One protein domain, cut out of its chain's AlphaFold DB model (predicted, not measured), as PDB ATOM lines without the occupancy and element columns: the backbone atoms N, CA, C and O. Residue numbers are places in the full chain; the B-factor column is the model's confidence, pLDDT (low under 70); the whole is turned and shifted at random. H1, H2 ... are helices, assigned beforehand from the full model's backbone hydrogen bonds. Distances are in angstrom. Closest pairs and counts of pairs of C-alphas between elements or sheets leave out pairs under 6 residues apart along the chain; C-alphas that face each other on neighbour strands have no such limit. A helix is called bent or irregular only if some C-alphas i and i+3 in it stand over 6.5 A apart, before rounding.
ATOM      1  N   GLN A   2      59.571 -42.929  66.678       62.00
ATOM      2  CA  GLN A   2      58.470 -42.303  65.914       62.00
ATOM      3  C   GLN A   2      57.947 -43.152  64.734       62.00
ATOM      4  O   GLN A   2      56.759 -43.143  64.436       62.00
ATOM      5  N   SER A   3      58.821 -43.905  64.059       64.50
ATOM      6  CA  SER A   3      58.418 -44.841  62.999       64.50
ATOM      7  C   SER A   3      57.585 -46.002  63.544       64.50
ATOM      8  O   SER A   3      56.472 -46.219  63.088       64.50
ATOM      9  N   VAL A   4      58.084 -46.671  64.590       63.22
ATOM     10  CA  VAL A   4      57.370 -47.742  65.311       63.22
ATOM     11  C   VAL A   4      56.018 -47.244  65.837       63.22
ATOM     12  O   VAL A   4      55.025 -47.951  65.735       63.22
ATOM     13  N   TYR A   5      55.970 -46.003  66.330       65.00
ATOM     14  CA  TYR A   5      54.749 -45.309  66.746       65.00
ATOM     15  C   TYR A   5      53.731 -45.193  65.604       65.00
ATOM     16  O   TYR A   5      52.600 -45.654  65.733       65.00
ATOM     17  N   ASN A   6      54.152 -44.641  64.463       68.31
ATOM     18  CA  ASN A   6      53.277 -44.464  63.306       68.31
ATOM     19  C   ASN A   6      52.779 -45.799  62.748       68.31
ATOM     20  O   ASN A   6      51.726 -45.837  62.122       68.31
ATOM     21  N   ASP A   7      53.536 -46.876  62.923       69.00
ATOM     22  CA  ASP A   7      53.170 -48.188  62.401       69.00
ATOM     23  C   ASP A   7      52.230 -48.947  63.353       69.00
ATOM     24  O   ASP A   7      51.324 -49.638  62.890       69.00
ATOM     25  N   LEU A   8      52.345 -48.741  64.669       66.69
ATOM     26  CA  LEU A   8      51.391 -49.268  65.652       66.69
ATOM     27  C   LEU A   8      49.998 -48.637  65.518       66.69
ATOM     28  O   LEU A   8      49.004 -49.365  65.510       66.69
ATOM     29  N   ASP A   9      49.923 -47.314  65.335       65.69
ATOM     30  CA  ASP A   9      48.654 -46.593  65.133       65.69
ATOM     31  C   ASP A   9      47.958 -46.974  63.814       65.69
ATOM     32  O   ASP A   9      46.738 -46.877  63.695       65.69
ATOM     33  N   LYS A  10      48.702 -47.483  62.823       73.25
ATOM     34  CA  LYS A  10      48.145 -47.967  61.544       73.25
ATOM     35  C   LYS A  10      47.449 -49.330  61.644       73.25
ATOM     36  O   LYS A  10      47.079 -49.897  60.617       73.25
ATOM     37  N   GLY A  11      47.247 -49.866  62.848       60.75
ATOM     38  CA  GLY A  11      46.448 -51.074  63.048       60.75
ATOM     39  C   GLY A  11      47.201 -52.372  62.762       60.75
ATOM     40  O   GLY A  11      46.590 -53.355  62.341       60.75
ATOM     41  N   LEU A  12      48.515 -52.402  63.011       68.69
ATOM     42  CA  LEU A  12      49.271 -53.652  63.069       68.69
ATOM     43  C   LEU A  12      48.618 -54.573  64.114       68.69
ATOM     44  O   LEU A  12      48.670 -54.328  65.323       68.69
ATOM     45  N   SER A  13      47.954 -55.628  63.637       76.06
ATOM     46  CA  SER A  13      47.256 -56.627  64.446       76.06
ATOM     47  C   SER A  13      48.253 -57.591  65.087       76.06
ATOM     48  O   SER A  13      48.281 -58.786  64.815       76.06
ATOM     49  N   LEU A  14      49.107 -57.049  65.949       82.19
ATOM     50  CA  LEU A  14      50.003 -57.828  66.792       82.19
ATOM     51  C   LEU A  14      49.184 -58.623  67.814       82.19
ATOM     52  O   LEU A  14      48.198 -58.110  68.366       82.19
ATOM     53  N   SER A  15      49.601 -59.862  68.084       88.94
ATOM     54  CA  SER A  15      49.026 -60.644  69.176       88.94
ATOM     55  C   SER A  15      49.285 -59.948  70.520       88.94
ATOM     56  O   SER A  15      50.134 -59.061  70.628       88.94
ATOM     57  N   LYS A  16      48.542 -60.316  71.573       87.38
ATOM     58  CA  LYS A  16      48.774 -59.742  72.911       87.38
ATOM     59  C   LYS A  16      50.206 -59.992  73.400       87.38
ATOM     60  O   LYS A  16      50.784 -59.104  74.021       87.38
ATOM     61  N   ASP A  17      50.772 -61.151  73.071       89.12
ATOM     62  CA  ASP A  17      52.134 -61.519  73.454       89.12
ATOM     63  C   ASP A  17      53.173 -60.714  72.658       89.12
ATOM     64  O   ASP A  17      54.095 -60.164  73.257       89.12
ATOM     65  N   ASP A  18      52.962 -60.513  71.351       89.06
ATOM     66  CA  ASP A  18      53.851 -59.678  70.525       89.06
ATOM     67  C   ASP A  18      53.825 -58.206  70.965       89.06
ATOM     68  O   ASP A  18      54.856 -57.533  70.975       89.06
ATOM     69  N   LYS A  19      52.648 -57.686  71.349       86.00
ATOM     70  CA  LYS A  19      52.520 -56.325  71.901       86.00
ATOM     71  C   LYS A  19      53.299 -56.189  73.200       86.00
ATOM     72  O   LYS A  19      54.003 -55.198  73.379       86.00
ATOM     73  N   LYS A  20      53.214 -57.194  74.071       88.19
ATOM     74  CA  LYS A  20      53.954 -57.213  75.327       88.19
ATOM     75  C   LYS A  20      55.465 -57.267  75.088       88.19
ATOM     76  O   LYS A  20      56.176 -56.439  75.649       88.19
ATOM     77  N   GLU A  21      55.948 -58.152  74.212       89.00
ATOM     78  CA  GLU A  21      57.377 -58.246  73.868       89.00
ATOM     79  C   GLU A  21      57.896 -56.940  73.243       89.00
ATOM     80  O   GLU A  21      58.971 -56.445  73.594       89.00
ATOM     81  N   LEU A  22      57.119 -56.334  72.339       87.62
ATOM     82  CA  LEU A  22      57.458 -55.040  71.753       87.62
ATOM     83  C   LEU A  22      57.485 -53.929  72.810       87.62
ATOM     84  O   LEU A  22      58.389 -53.095  72.788       87.62
ATOM     85  N   GLY A  23      56.525 -53.926  73.738       88.06
ATOM     86  CA  GLY A  23      56.478 -52.997  74.863       88.06
ATOM     87  C   GLY A  23      57.702 -53.124  75.774       88.06
ATOM     88  O   GLY A  23      58.288 -52.108  76.139       88.06
ATOM     89  N   GLU A  24      58.144 -54.347  76.073       87.38
ATOM     90  CA  GLU A  24      59.354 -54.614  76.863       87.38
ATOM     91  C   GLU A  24      60.625 -54.115  76.156       87.38
ATOM     92  O   GLU A  24      61.447 -53.430  76.770       87.38
ATOM     93  N   LYS A  25      60.773 -54.382  74.850       88.56
ATOM     94  CA  LYS A  25      61.912 -53.879  74.059       88.56
ATOM     95  C   LYS A  25      61.916 -52.356  73.958       88.56
ATOM     96  O   LYS A  25      62.965 -51.734  74.119       88.56
ATOM     97  N   LEU A  26      60.752 -51.753  73.709       87.38
ATOM     98  CA  LEU A  26      60.611 -50.300  73.652       87.38
ATOM     99  C   LEU A  26      61.000 -49.670  74.990       87.38
ATOM    100  O   LEU A  26      61.735 -48.690  75.011       87.38
ATOM    101  N   ALA A  27      60.567 -50.256  76.102       85.75
ATOM    102  CA  ALA A  27      60.915 -49.758  77.420       85.75
ATOM    103  C   ALA A  27      62.411 -49.794  77.706       85.75
ATOM    104  O   ALA A  27      62.952 -48.806  78.192       85.75
ATOM    105  N   GLN A  28      63.086 -50.903  77.389       84.88
ATOM    106  CA  GLN A  28      64.534 -51.020  77.578       84.88
ATOM    107  C   GLN A  28      65.289 -49.936  76.801       84.88
ATOM    108  O   GLN A  28      66.169 -49.276  77.356       84.88
ATOM    109  N   GLU A  29      64.903 -49.706  75.545       87.00
ATOM    110  CA  GLU A  29      65.497 -48.670  74.700       87.00
ATOM    111  C   GLU A  29      65.246 -47.265  75.267       87.00
ATOM    112  O   GLU A  29      66.163 -46.451  75.387       87.00
ATOM    113  N   VAL A  30      64.012 -46.988  75.688       88.25
ATOM    114  CA  VAL A  30      63.618 -45.692  76.248       88.25
ATOM    115  C   VAL A  30      64.308 -45.420  77.588       88.25
ATOM    116  O   VAL A  30      64.758 -44.298  77.820       88.25
ATOM    117  N   ILE A  31      64.475 -46.432  78.448       83.50
ATOM    118  CA  ILE A  31      65.270 -46.337  79.683       83.50
ATOM    119  C   ILE A  31      66.726 -45.989  79.349       83.50
ATOM    120  O   ILE A  31      67.303 -45.090  79.969       83.50
ATOM    121  N   GLY A  32      67.314 -46.656  78.351       83.38
ATOM    122  CA  GLY A  32      68.675 -46.378  77.887       83.38
ATOM    123  C   GLY A  32      68.845 -44.936  77.401       83.38
ATOM    124  O   GLY A  32      69.799 -44.254  77.785       83.38
ATOM    125  N   GLN A  33      67.885 -44.439  76.620       87.62
ATOM    126  CA  GLN A  33      67.882 -43.062  76.127       87.62
ATOM    127  C   GLN A  33      67.637 -42.039  77.239       87.62
ATOM    128  O   GLN A  33      68.324 -41.021  77.272       87.62
ATOM    129  N   ASN A  34      66.745 -42.319  78.193       85.00
ATOM    130  CA  ASN A  34      66.540 -41.470  79.368       85.00
ATOM    131  C   ASN A  34      67.836 -41.325  80.175       85.00
ATOM    132  O   ASN A  34      68.246 -40.220  80.526       85.00
ATOM    133  N   LEU A  35      68.531 -42.439  80.424       81.81
ATOM    134  CA  LEU A  35      69.807 -42.437  81.138       81.81
ATOM    135  C   LEU A  35      70.874 -41.637  80.379       81.81
ATOM    136  O   LEU A  35      71.648 -40.904  80.995       81.81
ATOM    137  N   LEU A  36      70.925 -41.764  79.051       85.25
ATOM    138  CA  LEU A  36      71.832 -40.983  78.215       85.25
ATOM    139  C   LEU A  36      71.504 -39.486  78.274       85.25
ATOM    140  O   LEU A  36      72.413 -38.684  78.475       85.25
ATOM    141  N   LEU A  37      70.232 -39.103  78.159       86.94
ATOM    142  CA  LEU A  37      69.808 -37.705  78.238       86.94
ATOM    143  C   LEU A  37      70.093 -37.094  79.608       86.94
ATOM    144  O   LEU A  37      70.563 -35.964  79.665       86.94
ATOM    145  N   GLN A  38      69.908 -37.846  80.695       81.19
ATOM    146  CA  GLN A  38      70.274 -37.393  82.040       81.19
ATOM    147  C   GLN A  38      71.790 -37.223  82.211       81.19
ATOM    148  O   GLN A  38      72.237 -36.322  82.915       81.19
ATOM    149  N   LYS A  39      72.612 -38.047  81.548       81.94
ATOM    150  CA  LYS A  39      74.069 -37.833  81.510       81.94
ATOM    151  C   LYS A  39      74.433 -36.590  80.702       81.94
ATOM    152  O   LYS A  39      75.265 -35.803  81.143       81.94
ATOM    153  N   ILE A  40      73.806 -36.404  79.540       84.62
ATOM    154  CA  ILE A  40      74.047 -35.244  78.677       84.62
ATOM    155  C   ILE A  40      73.606 -33.962  79.384       84.62
ATOM    156  O   ILE A  40      74.363 -33.004  79.366       84.62
ATOM    157  N   SER A  41      72.456 -33.946  80.064       82.19
ATOM    158  CA  SER A  41      71.956 -32.764  80.780       82.19
ATOM    159  C   SER A  41      72.904 -32.264  81.863       82.19
ATOM    160  O   SER A  41      72.880 -31.085  82.185       82.19
ATOM    161  N   ILE A  42      73.735 -33.150  82.410       77.38
ATOM    162  CA  ILE A  42      74.711 -32.816  83.451       77.38
ATOM    163  C   ILE A  42      76.003 -32.243  82.854       77.38
ATOM    164  O   ILE A  42      76.659 -31.424  83.486       77.38
ATOM    165  N   LEU A  43      76.368 -32.656  81.638       77.44
ATOM    166  CA  LEU A  43      77.570 -32.186  80.934       77.44
ATOM    167  C   LEU A  43      77.299 -30.999  79.997       77.44
ATOM    168  O   LEU A  43      78.224 -30.357  79.504       77.44
ATOM    169  N   ALA A  44      76.031 -30.747  79.708       82.06
ATOM    170  CA  ALA A  44      75.551 -29.759  78.764       82.06
ATOM    171  C   ALA A  44      75.698 -28.317  79.267       82.06
ATOM    172  O   ALA A  44      75.402 -28.014  80.423       82.06
ATOM    173  N   SER A  45      76.048 -27.395  78.363       75.50
ATOM    174  CA  SER A  45      75.879 -25.960  78.612       75.50
ATOM    175  C   SER A  45      74.392 -25.575  78.623       75.50
ATOM    176  O   SER A  45      73.536 -26.290  78.093       75.50
ATOM    177  N   LYS A  46      74.067 -24.404  79.186       78.12
ATOM    178  CA  LYS A  46      72.683 -23.890  79.228       78.12
ATOM    179  C   LYS A  46      72.043 -23.771  77.833       78.12
ATOM    180  O   LYS A  46      70.826 -23.887  77.719       78.12
ATOM    181  N   ASP A  47      72.845 -23.622  76.780       80.25
ATOM    182  CA  ASP A  47      72.377 -23.431  75.400       80.25
ATOM    183  C   ASP A  47      71.708 -24.676  74.798       80.25
ATOM    184  O   ASP A  47      70.892 -24.566  73.884       80.25
ATOM    185  N   VAL A  48      72.007 -25.872  75.319       85.88
ATOM    186  CA  VAL A  48      71.406 -27.129  74.839       85.88
ATOM    187  C   VAL A  48      70.255 -27.624  75.722       85.88
ATOM    188  O   VAL A  48      69.693 -28.690  75.460       85.88
ATOM    189  N   ALA A  49      69.840 -26.845  76.728       81.31
ATOM    190  CA  ALA A  49      68.741 -27.205  77.625       81.31
ATOM    191  C   ALA A  49      67.420 -27.444  76.871       81.31
ATOM    192  O   ALA A  49      66.723 -28.423  77.140       81.31
ATOM    193  N   SER A  50      67.100 -26.604  75.879       86.19
ATOM    194  CA  SER A  50      65.872 -26.742  75.080       86.19
ATOM    195  C   SER A  50      65.852 -28.027  74.232       86.19
ATOM    196  O   SER A  50      64.887 -28.786  74.351       86.19
ATOM    197  N   PRO A  51      66.896 -28.351  73.433       88.44
ATOM    198  CA  PRO A  51      66.998 -29.648  72.758       88.44
ATOM    199  C   PRO A  51      66.891 -30.856  73.697       88.44
ATOM    200  O   PRO A  51      66.204 -31.824  73.373       88.44
ATOM    201  N   ILE A  52      67.529 -30.802  74.870       86.50
ATOM    202  CA  ILE A  52      67.485 -31.890  75.859       86.50
ATOM    203  C   ILE A  52      66.074 -32.053  76.427       86.50
ATOM    204  O   ILE A  52      65.579 -33.173  76.533       86.50
ATOM    205  N   SER A  53      65.387 -30.949  76.730       85.31
ATOM    206  CA  SER A  53      63.992 -30.977  77.175       85.31
ATOM    207  C   SER A  53      63.063 -31.566  76.110       85.31
ATOM    208  O   SER A  53      62.185 -32.368  76.433       85.31
ATOM    209  N   ALA A  54      63.263 -31.215  74.836       86.81
ATOM    210  CA  ALA A  54      62.497 -31.787  73.731       86.81
ATOM    211  C   ALA A  54      62.737 -33.302  73.599       86.81
ATOM    212  O   ALA A  54      61.787 -34.068  73.434       86.81
ATOM    213  N   ALA A  55      63.987 -33.750  73.744       88.75
ATOM    214  CA  ALA A  55      64.331 -35.169  73.728       88.75
ATOM    215  C   ALA A  55      63.726 -35.932  74.924       88.75
ATOM    216  O   ALA A  55      63.191 -37.027  74.743       88.75
ATOM    217  N   ASN A  56      63.719 -35.336  76.123       87.81
ATOM    218  CA  ASN A  56      63.081 -35.916  77.310       87.81
ATOM    219  C   ASN A  56      61.569 -36.113  77.117       87.81
ATOM    220  O   ASN A  56      61.018 -37.118  77.563       87.81
ATOM    221  N   SER A  57      60.899 -35.201  76.408       88.81
ATOM    222  CA  SER A  57      59.487 -35.361  76.036       88.81
ATOM    223  C   SER A  57      59.264 -36.609  75.170       88.81
ATOM    224  O   SER A  57      58.341 -37.379  75.424       88.81
ATOM    225  N   VAL A  58      60.133 -36.860  74.184       88.44
ATOM    226  CA  VAL A  58      60.029 -38.049  73.317       88.44
ATOM    227  C   VAL A  58      60.260 -39.336  74.111       88.44
ATOM    228  O   VAL A  58      59.538 -40.314  73.924       88.44
ATOM    229  N   VAL A  59      61.232 -39.330  75.025       89.31
ATOM    230  CA  VAL A  59      61.470 -40.442  75.956       89.31
ATOM    231  C   VAL A  59      60.234 -40.696  76.818       89.31
ATOM    232  O   VAL A  59      59.779 -41.830  76.897       89.31
ATOM    233  N   THR A  60      59.630 -39.649  77.381       88.88
ATOM    234  CA  THR A  60      58.400 -39.743  78.187       88.88
ATOM    235  C   THR A  60      57.252 -40.383  77.404       88.88
ATOM    236  O   THR A  60      56.630 -41.332  77.871       88.88
ATOM    237  N   GLN A  61      57.033 -39.949  76.162       89.00
ATOM    238  CA  GLN A  61      56.037 -40.572  75.287       89.00
ATOM    239  C   GLN A  61      56.371 -42.043  75.001       89.00
ATOM    240  O   GLN A  61      55.479 -42.887  74.975       89.00
ATOM    241  N   GLY A  62      57.651 -42.377  74.823       89.00
ATOM    242  CA  GLY A  62      58.107 -43.759  74.680       89.00
ATOM    243  C   GLY A  62      57.757 -44.634  75.889       89.00
ATOM    244  O   GLY A  62      57.328 -45.773  75.704       89.00
ATOM    245  N   ILE A  63      57.878 -44.096  77.108       88.69
ATOM    246  CA  ILE A  63      57.512 -44.771  78.368       88.69
ATOM    247  C   ILE A  63      56.008 -45.039  78.407       88.69
ATOM    248  O   ILE A  63      55.577 -46.161  78.694       88.69
ATOM    249  N   ASP A  64      55.211 -44.020  78.086       90.81
ATOM    250  CA  ASP A  64      53.752 -44.117  78.084       90.81
ATOM    251  C   ASP A  64      53.287 -45.203  77.108       90.81
ATOM    252  O   ASP A  64      52.531 -46.100  77.479       90.81
ATOM    253  N   ARG A  65      53.840 -45.216  75.890       87.75
ATOM    254  CA  ARG A  65      53.504 -46.223  74.873       87.75
ATOM    255  C   ARG A  65      53.979 -47.623  75.226       87.75
ATOM    256  O   ARG A  65      53.256 -48.585  74.981       87.75
ATOM    257  N   ALA A  66      55.171 -47.760  75.800       89.06
ATOM    258  CA  ALA A  66      55.636 -49.056  76.277       89.06
ATOM    259  C   ALA A  66      54.676 -49.630  77.331       89.06
ATOM    260  O   ALA A  66      54.390 -50.829  77.311       89.06
ATOM    261  N   SER A  67      54.143 -48.768  78.198       89.12
ATOM    262  CA  SER A  67      53.165 -49.130  79.225       89.12
ATOM    263  C   SER A  67      51.819 -49.540  78.615       89.12
ATOM    264  O   SER A  67      51.277 -50.580  78.994       89.12
ATOM    265  N   ASP A  68      51.331 -48.782  77.625       89.38
ATOM    266  CA  ASP A  68      50.111 -49.102  76.869       89.38
ATOM    267  C   ASP A  68      50.226 -50.476  76.179       89.38
ATOM    268  O   ASP A  68      49.331 -51.316  76.273       89.38
ATOM    269  N   LEU A  69      51.362 -50.744  75.520       88.19
ATOM    270  CA  LEU A  69      51.628 -52.002  74.808       88.19
ATOM    271  C   LEU A  69      51.667 -53.226  75.728       88.19
ATOM    272  O   LEU A  69      51.275 -54.320  75.323       88.19
ATOM    273  N   GLN A  70      52.101 -53.041  76.972       88.06
ATOM    274  CA  GLN A  70      52.092 -54.088  77.994       88.06
ATOM    275  C   GLN A  70      50.725 -54.287  78.652       88.06
ATOM    276  O   GLN A  70      50.584 -55.175  79.494       88.06
ATOM    277  N   GLY A  71      49.723 -53.477  78.297       88.06
ATOM    278  CA  GLY A  71      48.399 -53.522  78.908       88.06
ATOM    279  C   GLY A  71      48.396 -53.043  80.360       88.06
ATOM    280  O   GLY A  71      47.569 -53.500  81.149       88.06
ATOM    281  N   GLN A  72      49.331 -52.165  80.738       87.88
ATOM    282  CA  GLN A  72      49.289 -51.529  82.051       87.88
ATOM    283  C   GLN A  72      48.095 -50.576  82.136       87.88
ATOM    284  O   GLN A  72      47.660 -50.009  81.136       87.88
ATOM    285  N   ALA A  73      47.590 -50.361  83.353       90.50
ATOM    286  CA  ALA A  73      46.570 -49.346  83.567       90.50
ATOM    287  C   ALA A  73      47.110 -47.955  83.152       90.50
ATOM    288  O   ALA A  73      48.238 -47.609  83.542       90.50
ATOM    289  N   PRO A  74      46.313 -47.150  82.422       91.62
ATOM    290  CA  PRO A  74      46.669 -45.786  82.025       91.62
ATOM    291  C   PRO A  74      47.138 -44.938  83.209       91.62
ATOM    292  O   PRO A  74      48.181 -44.291  83.143       91.62
ATOM    293  N   ILE A  75      46.424 -45.045  84.334       91.00
ATOM    294  CA  ILE A  75      46.780 -44.417  85.605       91.00
ATOM    295  C   ILE A  75      47.343 -45.486  86.560       91.00
ATOM    296  O   ILE A  75      46.643 -46.462  86.854       91.00
ATOM    297  N   PRO A  76      48.566 -45.304  87.081       88.25
ATOM    298  CA  PRO A  76      49.110 -46.085  88.186       88.25
ATOM    299  C   PRO A  76      48.234 -46.027  89.442       88.25
ATOM    300  O   PRO A  76      47.648 -44.991  89.759       88.25
ATOM    301  N   GLU A  77      48.185 -47.118  90.204       87.25
ATOM    302  CA  GLU A  77      47.299 -47.228  91.369       87.25
ATOM    303  C   GLU A  77      47.589 -46.166  92.441       87.25
ATOM    304  O   GLU A  77      46.666 -45.566  92.982       87.25
ATOM    305  N   ASN A  78      48.862 -45.813  92.641       85.00
ATOM    306  CA  ASN A  78      49.266 -44.767  93.583       85.00
ATOM    307  C   ASN A  78      48.721 -43.374  93.218       85.00
ATOM    308  O   ASN A  78      48.547 -42.536  94.098       85.00
ATOM    309  N   ILE A  79      48.485 -43.099  91.929       86.81
ATOM    310  CA  ILE A  79      47.865 -41.843  91.491       86.81
ATOM    311  C   ILE A  79      46.348 -41.946  91.648       86.81
ATOM    312  O   ILE A  79      45.726 -40.989  92.104       86.81
ATOM    313  N   LYS A  80      45.746 -43.102  91.331       89.00
ATOM    314  CA  LYS A  80      44.305 -43.319  91.534       89.00
ATOM    315  C   LYS A  80      43.892 -43.132  92.990       89.00
ATOM    316  O   LYS A  80      42.893 -42.465  93.234       89.00
ATOM    317  N   GLU A  81      44.664 -43.672  93.931       88.44
ATOM    318  CA  GLU A  81      44.428 -43.502  95.369       88.44
ATOM    319  C   GLU A  81      44.453 -42.016  95.754       88.44
ATOM    320  O   GLU A  81      43.480 -41.500  96.297       88.44
ATOM    321  N   LYS A  82      45.496 -41.278  95.346       86.81
ATOM    322  CA  LYS A  82      45.589 -39.831  95.609       86.81
ATOM    323  C   LYS A  82      44.426 -39.036  95.017       86.81
ATOM    324  O   LYS A  82      43.939 -38.100  95.640       86.81
ATOM    325  N   LEU A  83      43.965 -39.392  93.822       87.62
ATOM    326  CA  LEU A  83      42.835 -38.719  93.175       87.62
ATOM    327  C   LEU A  83      41.492 -39.021  93.840       87.62
ATOM    328  O   LEU A  83      40.588 -38.180  93.807       87.62
ATOM    329  N   ALA A  84      41.350 -40.215  94.416       87.44
ATOM    330  CA  ALA A  84      40.186 -40.571  95.215       87.44
ATOM    331  C   ALA A  84      40.143 -39.741  96.509       87.44
ATOM    332  O   ALA A  84      39.071 -39.250  96.863       87.44
ATOM    333  N   ASP A  85      41.305 -39.512  97.126       89.19
ATOM    334  CA  ASP A  85      41.454 -38.757  98.377       89.19
ATOM    335  C   ASP A  85      41.358 -37.230  98.207       89.19
ATOM    336  O   ASP A  85      41.123 -36.511  99.181       89.19
ATOM    337  N   LEU A  86      41.515 -36.708  96.984       87.25
ATOM    338  CA  LEU A  86      41.395 -35.273  96.721       87.25
ATOM    339  C   LEU A  86      39.947 -34.778  96.914       87.25
ATOM    340  O   LEU A  86      39.010 -35.375  96.360       87.25
ATOM    341  N   PRO A  87      39.747 -33.660  97.635       86.44
ATOM    342  CA  PRO A  87      38.420 -33.108  97.884       86.44
ATOM    343  C   PRO A  87      37.767 -32.569  96.594       86.44
ATOM    344  O   PRO A  87      38.443 -32.240  95.617       86.44
ATOM    345  N   GLU A  88      36.425 -32.533  96.557       85.31
ATOM    346  CA  GLU A  88      35.649 -32.155  95.353       85.31
ATOM    347  C   GLU A  88      35.874 -30.699  94.904       85.31
ATOM    348  O   GLU A  88      35.592 -30.366  93.755       85.31
ATOM    349  N   ASP A  89      36.377 -29.836  95.787       85.44
ATOM    350  CA  ASP A  89      36.716 -28.438  95.503       85.44
ATOM    351  C   ASP A  89      38.043 -28.280  94.741       85.44
ATOM    352  O   ASP A  89      38.209 -27.300  94.016       85.44
ATOM    353  N   MET A  90      38.963 -29.246  94.854       84.19
ATOM    354  CA  MET A  90      40.241 -29.248  94.128       84.19
ATOM    355  C   MET A  90      40.180 -29.966  92.781       84.19
ATOM    356  O   MET A  90      40.976 -29.667  91.892       84.19
ATOM    357  N   LEU A  91      39.262 -30.921  92.624       86.56
ATOM    358  CA  LEU A  91      39.147 -31.718  91.408       86.56
ATOM    359  C   LEU A  91      37.681 -31.948  91.050       86.56
ATOM    360  O   LEU A  91      36.962 -32.654  91.764       86.56
ATOM    361  N   THR A  92      37.240 -31.385  89.923       87.56
ATOM    362  CA  THR A  92      35.835 -31.495  89.518       87.56
ATOM    363  C   THR A  92      35.472 -32.948  89.200       87.56
ATOM    364  O   THR A  92      36.309 -33.752  88.775       87.56
ATOM    365  N   LYS A  93      34.191 -33.306  89.365       87.94
ATOM    366  CA  LYS A  93      33.681 -34.649  89.014       87.94
ATOM    367  C   LYS A  93      33.978 -35.006  87.558       87.94
ATOM    368  O   LYS A  93      34.349 -36.137  87.268       87.94
ATOM    369  N   GLU A  94      33.903 -34.015  86.676       88.00
ATOM    370  CA  GLU A  94      34.230 -34.135  85.255       88.00
ATOM    371  C   GLU A  94      35.708 -34.480  85.029       88.00
ATOM    372  O   GLU A  94      36.013 -35.315  84.184       88.00
ATOM    373  N   GLN A  95      36.636 -33.882  85.787       89.00
ATOM    374  CA  GLN A  95      38.066 -34.198  85.696       89.00
ATOM    375  C   GLN A  95      38.374 -35.599  86.233       89.00
ATOM    376  O   GLN A  95      39.115 -36.342  85.589       89.00
ATOM    377  N   LYS A  96      37.762 -35.996  87.361       87.69
ATOM    378  CA  LYS A  96      37.869 -37.370  87.891       87.69
ATOM    379  C   LYS A  96      37.358 -38.395  86.878       87.69
ATOM    380  O   LYS A  96      38.003 -39.416  86.655       87.69
ATOM    381  N   GLU A  97      36.230 -38.106  86.234       89.12
ATOM    382  CA  GLU A  97      35.628 -38.987  85.235       89.12
ATOM    383  C   GLU A  97      36.441 -39.038  83.933       89.12
ATOM    384  O   GLU A  97      36.649 -40.126  83.401       89.12
ATOM    385  N   LYS A  98      36.955 -37.900  83.444       90.69
ATOM    386  CA  LYS A  98      37.873 -37.859  82.292       90.69
ATOM    387  C   LYS A  98      39.119 -38.689  82.547       90.69
ATOM    388  O   LYS A  98      39.519 -39.455  81.682       90.69
ATOM    389  N   LEU A  99      39.703 -38.568  83.738       89.50
ATOM    390  CA  LEU A  99      40.882 -39.346  84.070       89.50
ATOM    391  C   LEU A  99      40.549 -40.839  84.156       89.50
ATOM    392  O   LEU A  99      41.226 -41.646  83.533       89.50
ATOM    393  N   ALA A 100      39.463 -41.211  84.839       87.75
ATOM    394  CA  ALA A 100      39.021 -42.603  84.939       87.75
ATOM    395  C   ALA A 100      38.710 -43.254  83.576       87.75
ATOM    396  O   ALA A 100      38.799 -44.476  83.458       87.75
ATOM    397  N   LYS A 101      38.349 -42.449  82.568       92.69
ATOM    398  CA  LYS A 101      38.080 -42.876  81.187       92.69
ATOM    399  C   LYS A 101      39.293 -42.809  80.259       92.69
ATOM    400  O   LYS A 101      39.139 -43.166  79.100       92.69
ATOM    401  N   ALA A 102      40.451 -42.339  80.725       93.75
ATOM    402  CA  ALA A 102      41.636 -42.260  79.881       93.75
ATOM    403  C   ALA A 102      42.015 -43.664  79.395       93.75
ATOM    404  O   ALA A 102      42.237 -44.560  80.212       93.75
ATOM    405  N   ASP A 103      42.113 -43.841  78.079       91.19
ATOM    406  CA  ASP A 103      42.369 -45.150  77.462       91.19
ATOM    407  C   ASP A 103      43.869 -45.461  77.378       91.19
ATOM    408  O   ASP A 103      44.278 -46.618  77.261       91.19
ATOM    409  N   THR A 104      44.710 -44.424  77.439       91.94
ATOM    410  CA  THR A 104      46.168 -44.524  77.288       91.94
ATOM    411  C   THR A 104      46.900 -43.758  78.379       91.94
ATOM    412  O   THR A 104      46.414 -42.743  78.887       91.94
ATOM    413  N   ARG A 105      48.109 -44.206  78.734       91.19
ATOM    414  CA  ARG A 105      48.948 -43.518  79.722       91.19
ATOM    415  C   ARG A 105      49.319 -42.103  79.274       91.19
ATOM    416  O   ARG A 105      49.410 -41.214  80.115       91.19
ATOM    417  N   LEU A 106      49.450 -41.868  77.967       91.31
ATOM    418  CA  LEU A 106      49.682 -40.528  77.420       91.31
ATOM    419  C   LEU A 106      48.504 -39.585  77.707       91.31
ATOM    420  O   LEU A 106      48.709 -38.457  78.146       91.31
ATOM    421  N   GLU A 107      47.272 -40.044  77.488       91.81
ATOM    422  CA  GLU A 107      46.071 -39.263  77.799       91.81
ATOM    423  C   GLU A 107      45.962 -38.996  79.304       91.81
ATOM    424  O   GLU A 107      45.752 -37.854  79.721       91.81
ATOM    425  N   ALA A 108      46.219 -40.016  80.130       93.44
ATOM    426  CA  ALA A 108      46.290 -39.857  81.578       93.44
ATOM    427  C   ALA A 108      47.359 -38.826  81.988       93.44
ATOM    428  O   ALA A 108      47.110 -38.007  82.875       93.44
ATOM    429  N   ARG A 109      48.526 -38.810  81.328       92.94
ATOM    430  CA  ARG A 109      49.599 -37.835  81.569       92.94
ATOM    431  C   ARG A 109      49.203 -36.413  81.187       92.94
ATOM    432  O   ARG A 109      49.523 -35.486  81.923       92.94
ATOM    433  N   LEU A 110      48.511 -36.225  80.065       92.19
ATOM    434  CA  LEU A 110      48.045 -34.901  79.644       92.19
ATOM    435  C   LEU A 110      47.064 -34.320  80.665       92.19
ATOM    436  O   LEU A 110      47.264 -33.205  81.141       92.19
ATOM    437  N   ILE A 111      46.069 -35.111  81.072       91.69
ATOM    438  CA  ILE A 111      45.071 -34.671  82.051       91.69
ATOM    439  C   ILE A 111      45.731 -34.440  83.418       91.69
ATOM    440  O   ILE A 111      45.547 -33.384  84.014       91.69
ATOM    441  N   THR A 112      46.552 -35.371  83.921       90.38
ATOM    442  CA  THR A 112      47.289 -35.152  85.187       90.38
ATOM    443  C   THR A 112      48.255 -33.968  85.107       90.38
ATOM    444  O   THR A 112      48.481 -33.312  86.120       90.38
ATOM    445  N   GLY A 113      48.789 -33.650  83.925       91.12
ATOM    446  CA  GLY A 113      49.612 -32.467  83.679       91.12
ATOM    447  C   GLY A 113      48.841 -31.164  83.884       91.12
ATOM    448  O   GLY A 113      49.342 -30.251  84.539       91.12
ATOM    449  N   GLU A 114      47.596 -31.098  83.410       90.69
ATOM    450  CA  GLU A 114      46.689 -29.974  83.682       90.69
ATOM    451  C   GLU A 114      46.374 -29.852  85.184       90.69
ATOM    452  O   GLU A 114      46.343 -28.751  85.743       90.69
ATOM    453  N   LEU A 115      46.201 -30.986  85.870       89.75
ATOM    454  CA  LEU A 115      45.981 -31.014  87.321       89.75
ATOM    455  C   LEU A 115      47.217 -30.574  88.111       89.75
ATOM    456  O   LEU A 115      47.096 -29.891  89.125       89.75
ATOM    457  N   ALA A 116      48.414 -30.914  87.638       90.50
ATOM    458  CA  ALA A 116      49.650 -30.432  88.237       90.50
ATOM    459  C   ALA A 116      49.825 -28.919  88.036       90.50
ATOM    460  O   ALA A 116      50.213 -28.210  88.962       90.50
ATOM    461  N   ALA A 117      49.472 -28.401  86.856       87.88
ATOM    462  CA  ALA A 117      49.533 -26.969  86.555       87.88
ATOM    463  C   ALA A 117      48.564 -26.128  87.407       87.88
ATOM    464  O   ALA A 117      48.854 -24.974  87.713       87.88
ATOM    465  N   THR A 118      47.434 -26.707  87.819       87.44
ATOM    466  CA  THR A 118      46.467 -26.075  88.736       87.44
ATOM    467  C   THR A 118      46.807 -26.283  90.215       87.44
ATOM    468  O   THR A 118      46.136 -25.728  91.082       87.44
ATOM    469  N   GLY A 119      47.865 -27.045  90.520       87.38
ATOM    470  CA  GLY A 119      48.305 -27.351  91.882       87.38
ATOM    471  C   GLY A 119      47.499 -28.449  92.585       87.38
ATOM    472  O   GLY A 119      47.768 -28.724  93.752       87.38
ATOM    473  N   ALA A 120      46.545 -29.089  91.899       85.75
ATOM    474  CA  ALA A 120      45.774 -30.213  92.436       85.75
ATOM    475  C   ALA A 120      46.619 -31.494  92.557       85.75
ATOM    476  O   ALA A 120      46.386 -32.318  93.439       85.75
ATOM    477  N   LEU A 121      47.623 -31.650  91.691       88.38
ATOM    478  CA  LEU A 121      48.665 -32.672  91.798       88.38
ATOM    479  C   LEU A 121      50.049 -32.027  91.882       88.38
ATOM    480  O   LEU A 121      50.255 -30.877  91.500       88.38
ATOM    481  N   THR A 122      51.028 -32.780  92.371       87.94
ATOM    482  CA  THR A 122      52.424 -32.338  92.411       87.94
ATOM    483  C   THR A 122      53.201 -32.861  91.204       87.94
ATOM    484  O   THR A 122      52.870 -33.895  90.624       87.94
ATOM    485  N   GLN A 123      54.328 -32.222  90.874       83.06
ATOM    486  CA  GLN A 123      55.242 -32.748  89.850       83.06
ATOM    487  C   GLN A 123      55.749 -34.163  90.190       83.06
ATOM    488  O   GLN A 123      56.051 -34.944  89.292       83.06
ATOM    489  N   SER A 124      55.811 -34.519  91.480       81.12
ATOM    490  CA  SER A 124      56.183 -35.870  91.912       81.12
ATOM    491  C   SER A 124      55.147 -36.927  91.515       81.12
ATOM    492  O   SER A 124      55.512 -38.065  91.227       81.12
ATOM    493  N   ASP A 125      53.872 -36.539  91.416       84.50
ATOM    494  CA  ASP A 125      52.799 -37.423  90.960       84.50
ATOM    495  C   ASP A 125      52.930 -37.700  89.462       84.50
ATOM    496  O   ASP A 125      52.795 -38.847  89.041       84.50
ATOM    497  N   LEU A 126      53.317 -36.698  88.667       86.12
ATOM    498  CA  LEU A 126      53.636 -36.900  87.249       86.12
ATOM    499  C   LEU A 126      54.826 -37.838  87.048       86.12
ATOM    500  O   LEU A 126      54.769 -38.712  86.191       86.12
ATOM    501  N   VAL A 127      55.868 -37.716  87.873       83.81
ATOM    502  CA  VAL A 127      57.019 -38.637  87.834       83.81
ATOM    503  C   VAL A 127      56.596 -40.067  88.174       83.81
ATOM    504  O   VAL A 127      57.205 -41.021  87.703       83.81
ATOM    505  N   SER A 128      55.522 -40.260  88.940       83.69
ATOM    506  CA  SER A 128      55.051 -41.610  89.245       83.69
ATOM    507  C   SER A 128      54.401 -42.333  88.055       83.69
ATOM    508  O   SER A 128      54.368 -43.563  88.049       83.69
ATOM    509  N   LEU A 129      54.005 -41.609  86.997       84.75
ATOM    510  CA  LEU A 129      53.677 -42.203  85.690       84.75
ATOM    511  C   LEU A 129      54.912 -42.828  85.018       84.75
ATOM    512  O   LEU A 129      54.774 -43.736  84.200       84.75
ATOM    513  N   ASP A 130      56.109 -42.389  85.417       81.94
ATOM    514  CA  ASP A 130      57.401 -42.904  84.962       81.94
ATOM    515  C   ASP A 130      57.957 -44.020  85.863       81.94
ATOM    516  O   ASP A 130      59.023 -44.551  85.570       81.94
ATOM    517  N   ASN A 131      57.285 -44.415  86.956       68.62
ATOM    518  CA  ASN A 131      57.876 -45.286  87.994       68.62
ATOM    519  C   ASN A 131      58.309 -46.685  87.518       68.62
ATOM    520  O   ASN A 131      59.068 -47.359  88.213       68.62
ATOM    521  N   TRP A 132      57.887 -47.130  86.334       63.03
ATOM    522  CA  TRP A 132      58.387 -48.376  85.748       63.03
ATOM    523  C   TRP A 132      59.752 -48.227  85.035       63.03
ATOM    524  O   TRP A 132      60.405 -49.213  84.715       63.03
ATOM    525  N   VAL A 133      60.246 -46.996  84.874       57.88
ATOM    526  CA  VAL A 133      61.571 -46.633  84.324       57.88
ATOM    527  C   VAL A 133      62.665 -46.753  85.390       57.88
ATOM    528  O   VAL A 133      63.792 -46.296  85.194       57.88
ATOM    529  N   ALA A 134      62.364 -47.368  86.539       55.12
ATOM    530  CA  ALA A 134      63.399 -47.810  87.459       55.12
ATOM    531  C   ALA A 134      64.410 -48.644  86.651       55.12
ATOM    532  O   ALA A 134      63.998 -49.590  85.973       55.12
ATOM    533  N   PRO A 135      65.704 -48.273  86.641       54.12
ATOM    534  CA  PRO A 135      66.681 -48.965  85.822       54.12
ATOM    535  C   PRO A 135      66.608 -50.469  86.101       54.12
ATOM    536  O   PRO A 135      66.534 -50.852  87.272       54.12
ATOM    537  N   PRO A 136      66.614 -51.320  85.060       54.28
ATOM    538  CA  PRO A 136      66.445 -52.762  85.220       54.28
ATOM    539  C   PRO A 136      67.528 -53.376  86.120       54.28
ATOM    540  O   PRO A 136      67.331 -54.453  86.677       54.28
ATOM    541  N   ASP A 137      68.655 -52.679  86.302       63.81
ATOM    542  CA  ASP A 137      69.711 -53.028  87.234       63.81
ATOM    543  C   ASP A 137      69.941 -51.936  88.298       63.81
ATOM    544  O   ASP A 137      70.063 -50.740  88.015       63.81
ATOM    545  N   ALA A 138      70.095 -52.367  89.553       65.06
ATOM    546  CA  ALA A 138      70.414 -51.493  90.684       65.06
ATOM    547  C   ALA A 138      71.706 -50.671  90.476       65.06
ATOM    548  O   ALA A 138      71.865 -49.612  91.087       65.06
ATOM    549  N   SER A 139      72.623 -51.116  89.605       68.94
ATOM    550  CA  SER A 139      73.882 -50.412  89.335       68.94
ATOM    551  C   SER A 139      73.674 -49.144  88.498       68.94
ATOM    552  O   SER A 139      74.267 -48.110  88.802       68.94
ATOM    553  N   SER A 140      72.786 -49.172  87.501       64.56
ATOM    554  CA  SER A 140      72.425 -47.985  86.719       64.56
ATOM    555  C   SER A 140      71.698 -46.946  87.572       64.56
ATOM    556  O   SER A 140      71.959 -45.751  87.429       64.56
ATOM    557  N   ALA A 141      70.855 -47.385  88.512       64.75
ATOM    558  CA  ALA A 141      70.207 -46.500  89.483       64.75
ATOM    559  C   ALA A 141      71.216 -45.850  90.447       64.75
ATOM    560  O   ALA A 141      71.144 -44.645  90.701       64.75
ATOM    561  N   LEU A 142      72.189 -46.623  90.946       69.88
ATOM    562  CA  LEU A 142      73.284 -46.116  91.780       69.88
ATOM    563  C   LEU A 142      74.140 -45.096  91.028       69.88
ATOM    564  O   LEU A 142      74.316 -43.981  91.514       69.88
ATOM    565  N   ARG A 143      74.589 -45.431  89.813       67.94
ATOM    566  CA  ARG A 143      75.383 -44.526  88.971       67.94
ATOM    567  C   ARG A 143      74.630 -43.241  88.666       67.94
ATOM    568  O   ARG A 143      75.213 -42.167  88.711       67.94
ATOM    569  N   LEU A 144      73.333 -43.316  88.387       66.44
ATOM    570  CA  LEU A 144      72.538 -42.120  88.139       66.44
ATOM    571  C   LEU A 144      72.439 -41.224  89.383       66.44
ATOM    572  O   LEU A 144      72.584 -40.007  89.275       66.44
ATOM    573  N   ASN A 145      72.236 -41.812  90.564       71.94
ATOM    574  CA  ASN A 145      72.234 -41.065  91.821       71.94
ATOM    575  C   ASN A 145      73.602 -40.441  92.136       71.94
ATOM    576  O   ASN A 145      73.654 -39.312  92.620       71.94
ATOM    577  N   GLU A 146      74.701 -41.132  91.839       75.56
ATOM    578  CA  GLU A 146      76.053 -40.581  91.969       75.56
ATOM    579  C   GLU A 146      76.269 -39.390  91.033       75.56
ATOM    580  O   GLU A 146      76.720 -38.338  91.483       75.56
ATOM    581  N   ILE A 147      75.875 -39.505  89.761       71.62
ATOM    582  CA  ILE A 147      76.025 -38.415  88.787       71.62
ATOM    583  C   ILE A 147      75.139 -37.217  89.179       71.62
ATOM    584  O   ILE A 147      75.594 -36.078  89.094       71.62
ATOM    585  N   LYS A 148      73.921 -37.435  89.701       71.19
ATOM    586  CA  LYS A 148      73.077 -36.349  90.241       71.19
ATOM    587  C   LYS A 148      73.728 -35.636  91.430       71.19
ATOM    588  O   LYS A 148      73.708 -34.409  91.481       71.19
TER     589      LYS A 148
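AT A GLANCE: This is residues 2 to 148 of the 781 residues of an uncharacterized protein of Candidatus Woesebacteria bacterium GW2011_GWA2_44_33 (UniProt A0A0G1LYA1). A long helical hairpin, H2 and H3 side by side, makes one arm of a V, and a lobe of four shorter helices, H4 to H7, makes the other, with H5 and H7 on either side of H6. The arms meet where the beginning of H6 packs on residues 61 to 68 of H3; H8 packs on residues 35 to 42 of H2, and the short H1 comes near H3. The printed part has 147 residues with eight named helices, H1 to H8 in order, and no named strand; its class is all helix. It is compact, with a radius of gyration of the C-alphas of 16.6 A and spans of 44 by 41 by 30 A.

IN THESE COORDINATES: H1, residues 2 to 9, begins at C-alpha 2 (58.470, -42.303, 65.914). H2, residues 16 to 43, is the longest at 40.7 A and begins at C-alpha 16 (48.774, -59.742, 72.911). H3, residues 46 to 69, spans 35.4 A; it is irregular, with C-alphas 47 and 50 standing 7.3 A apart, and has a kink of 27 degrees near residue 53. H4 is residues 77 to 85, H5 residues 93 to 100, H6 residues 105 to 117, 17.9 A long, and H7 residues 123 to 128. H8, residues 138 to 148, spans 15.4 A and ends at C-alpha 148 (73.077, -36.349, 90.241).

HOW THE PARTS SIT: H6 is the hub, touching three helices. With residues 105 to 106 alone it touches H3, opposite ways at a steep tilt of 49 degrees; the closest C-alphas, of Asp 64 and Arg 105, are 5.1 A apart. H5 and H6 form a helical hairpin, tilted 36 degrees, only just steep, with the C-alphas of Leu 99 and Ala 108 closest at 6.0 A. H6 and H7 form another, at a shallow tilt of 20 degrees, with Ala 116 and Gln 123 closest, their C-alphas 6.3 A apart. H4 and H7 only just touch, with 3 pairs of C-alphas within 8 A, the closest being Ile 79 and Asp 125 at 6.6 A. H2 and H3 form a helical hairpin at a shallow tilt of 16 degrees; the C-alphas of Gly 23 and Ala 66 come to 4.3 A. H8 touches H2, the same way at a shallow tilt of 30 degrees, the C-alphas of Leu 35 and Leu 144 being closest at 7.5 A. H1 and H3 are near each other. Every O i to N i+4 pair is within hydrogen-bond range in H1, H5, H6, H7 and H8; in H2 it is 23 of 24, in H3 18 of 20, in H4 4 of 5.

THE WHOLE: The C-alphas of Ser 15 and Ser 45, 44.9 A apart, are the farthest apart. The printed part has no cut and no long link. Residues 2 to 9, 11 to 12 and 131 to 144 have pLDDT under 70.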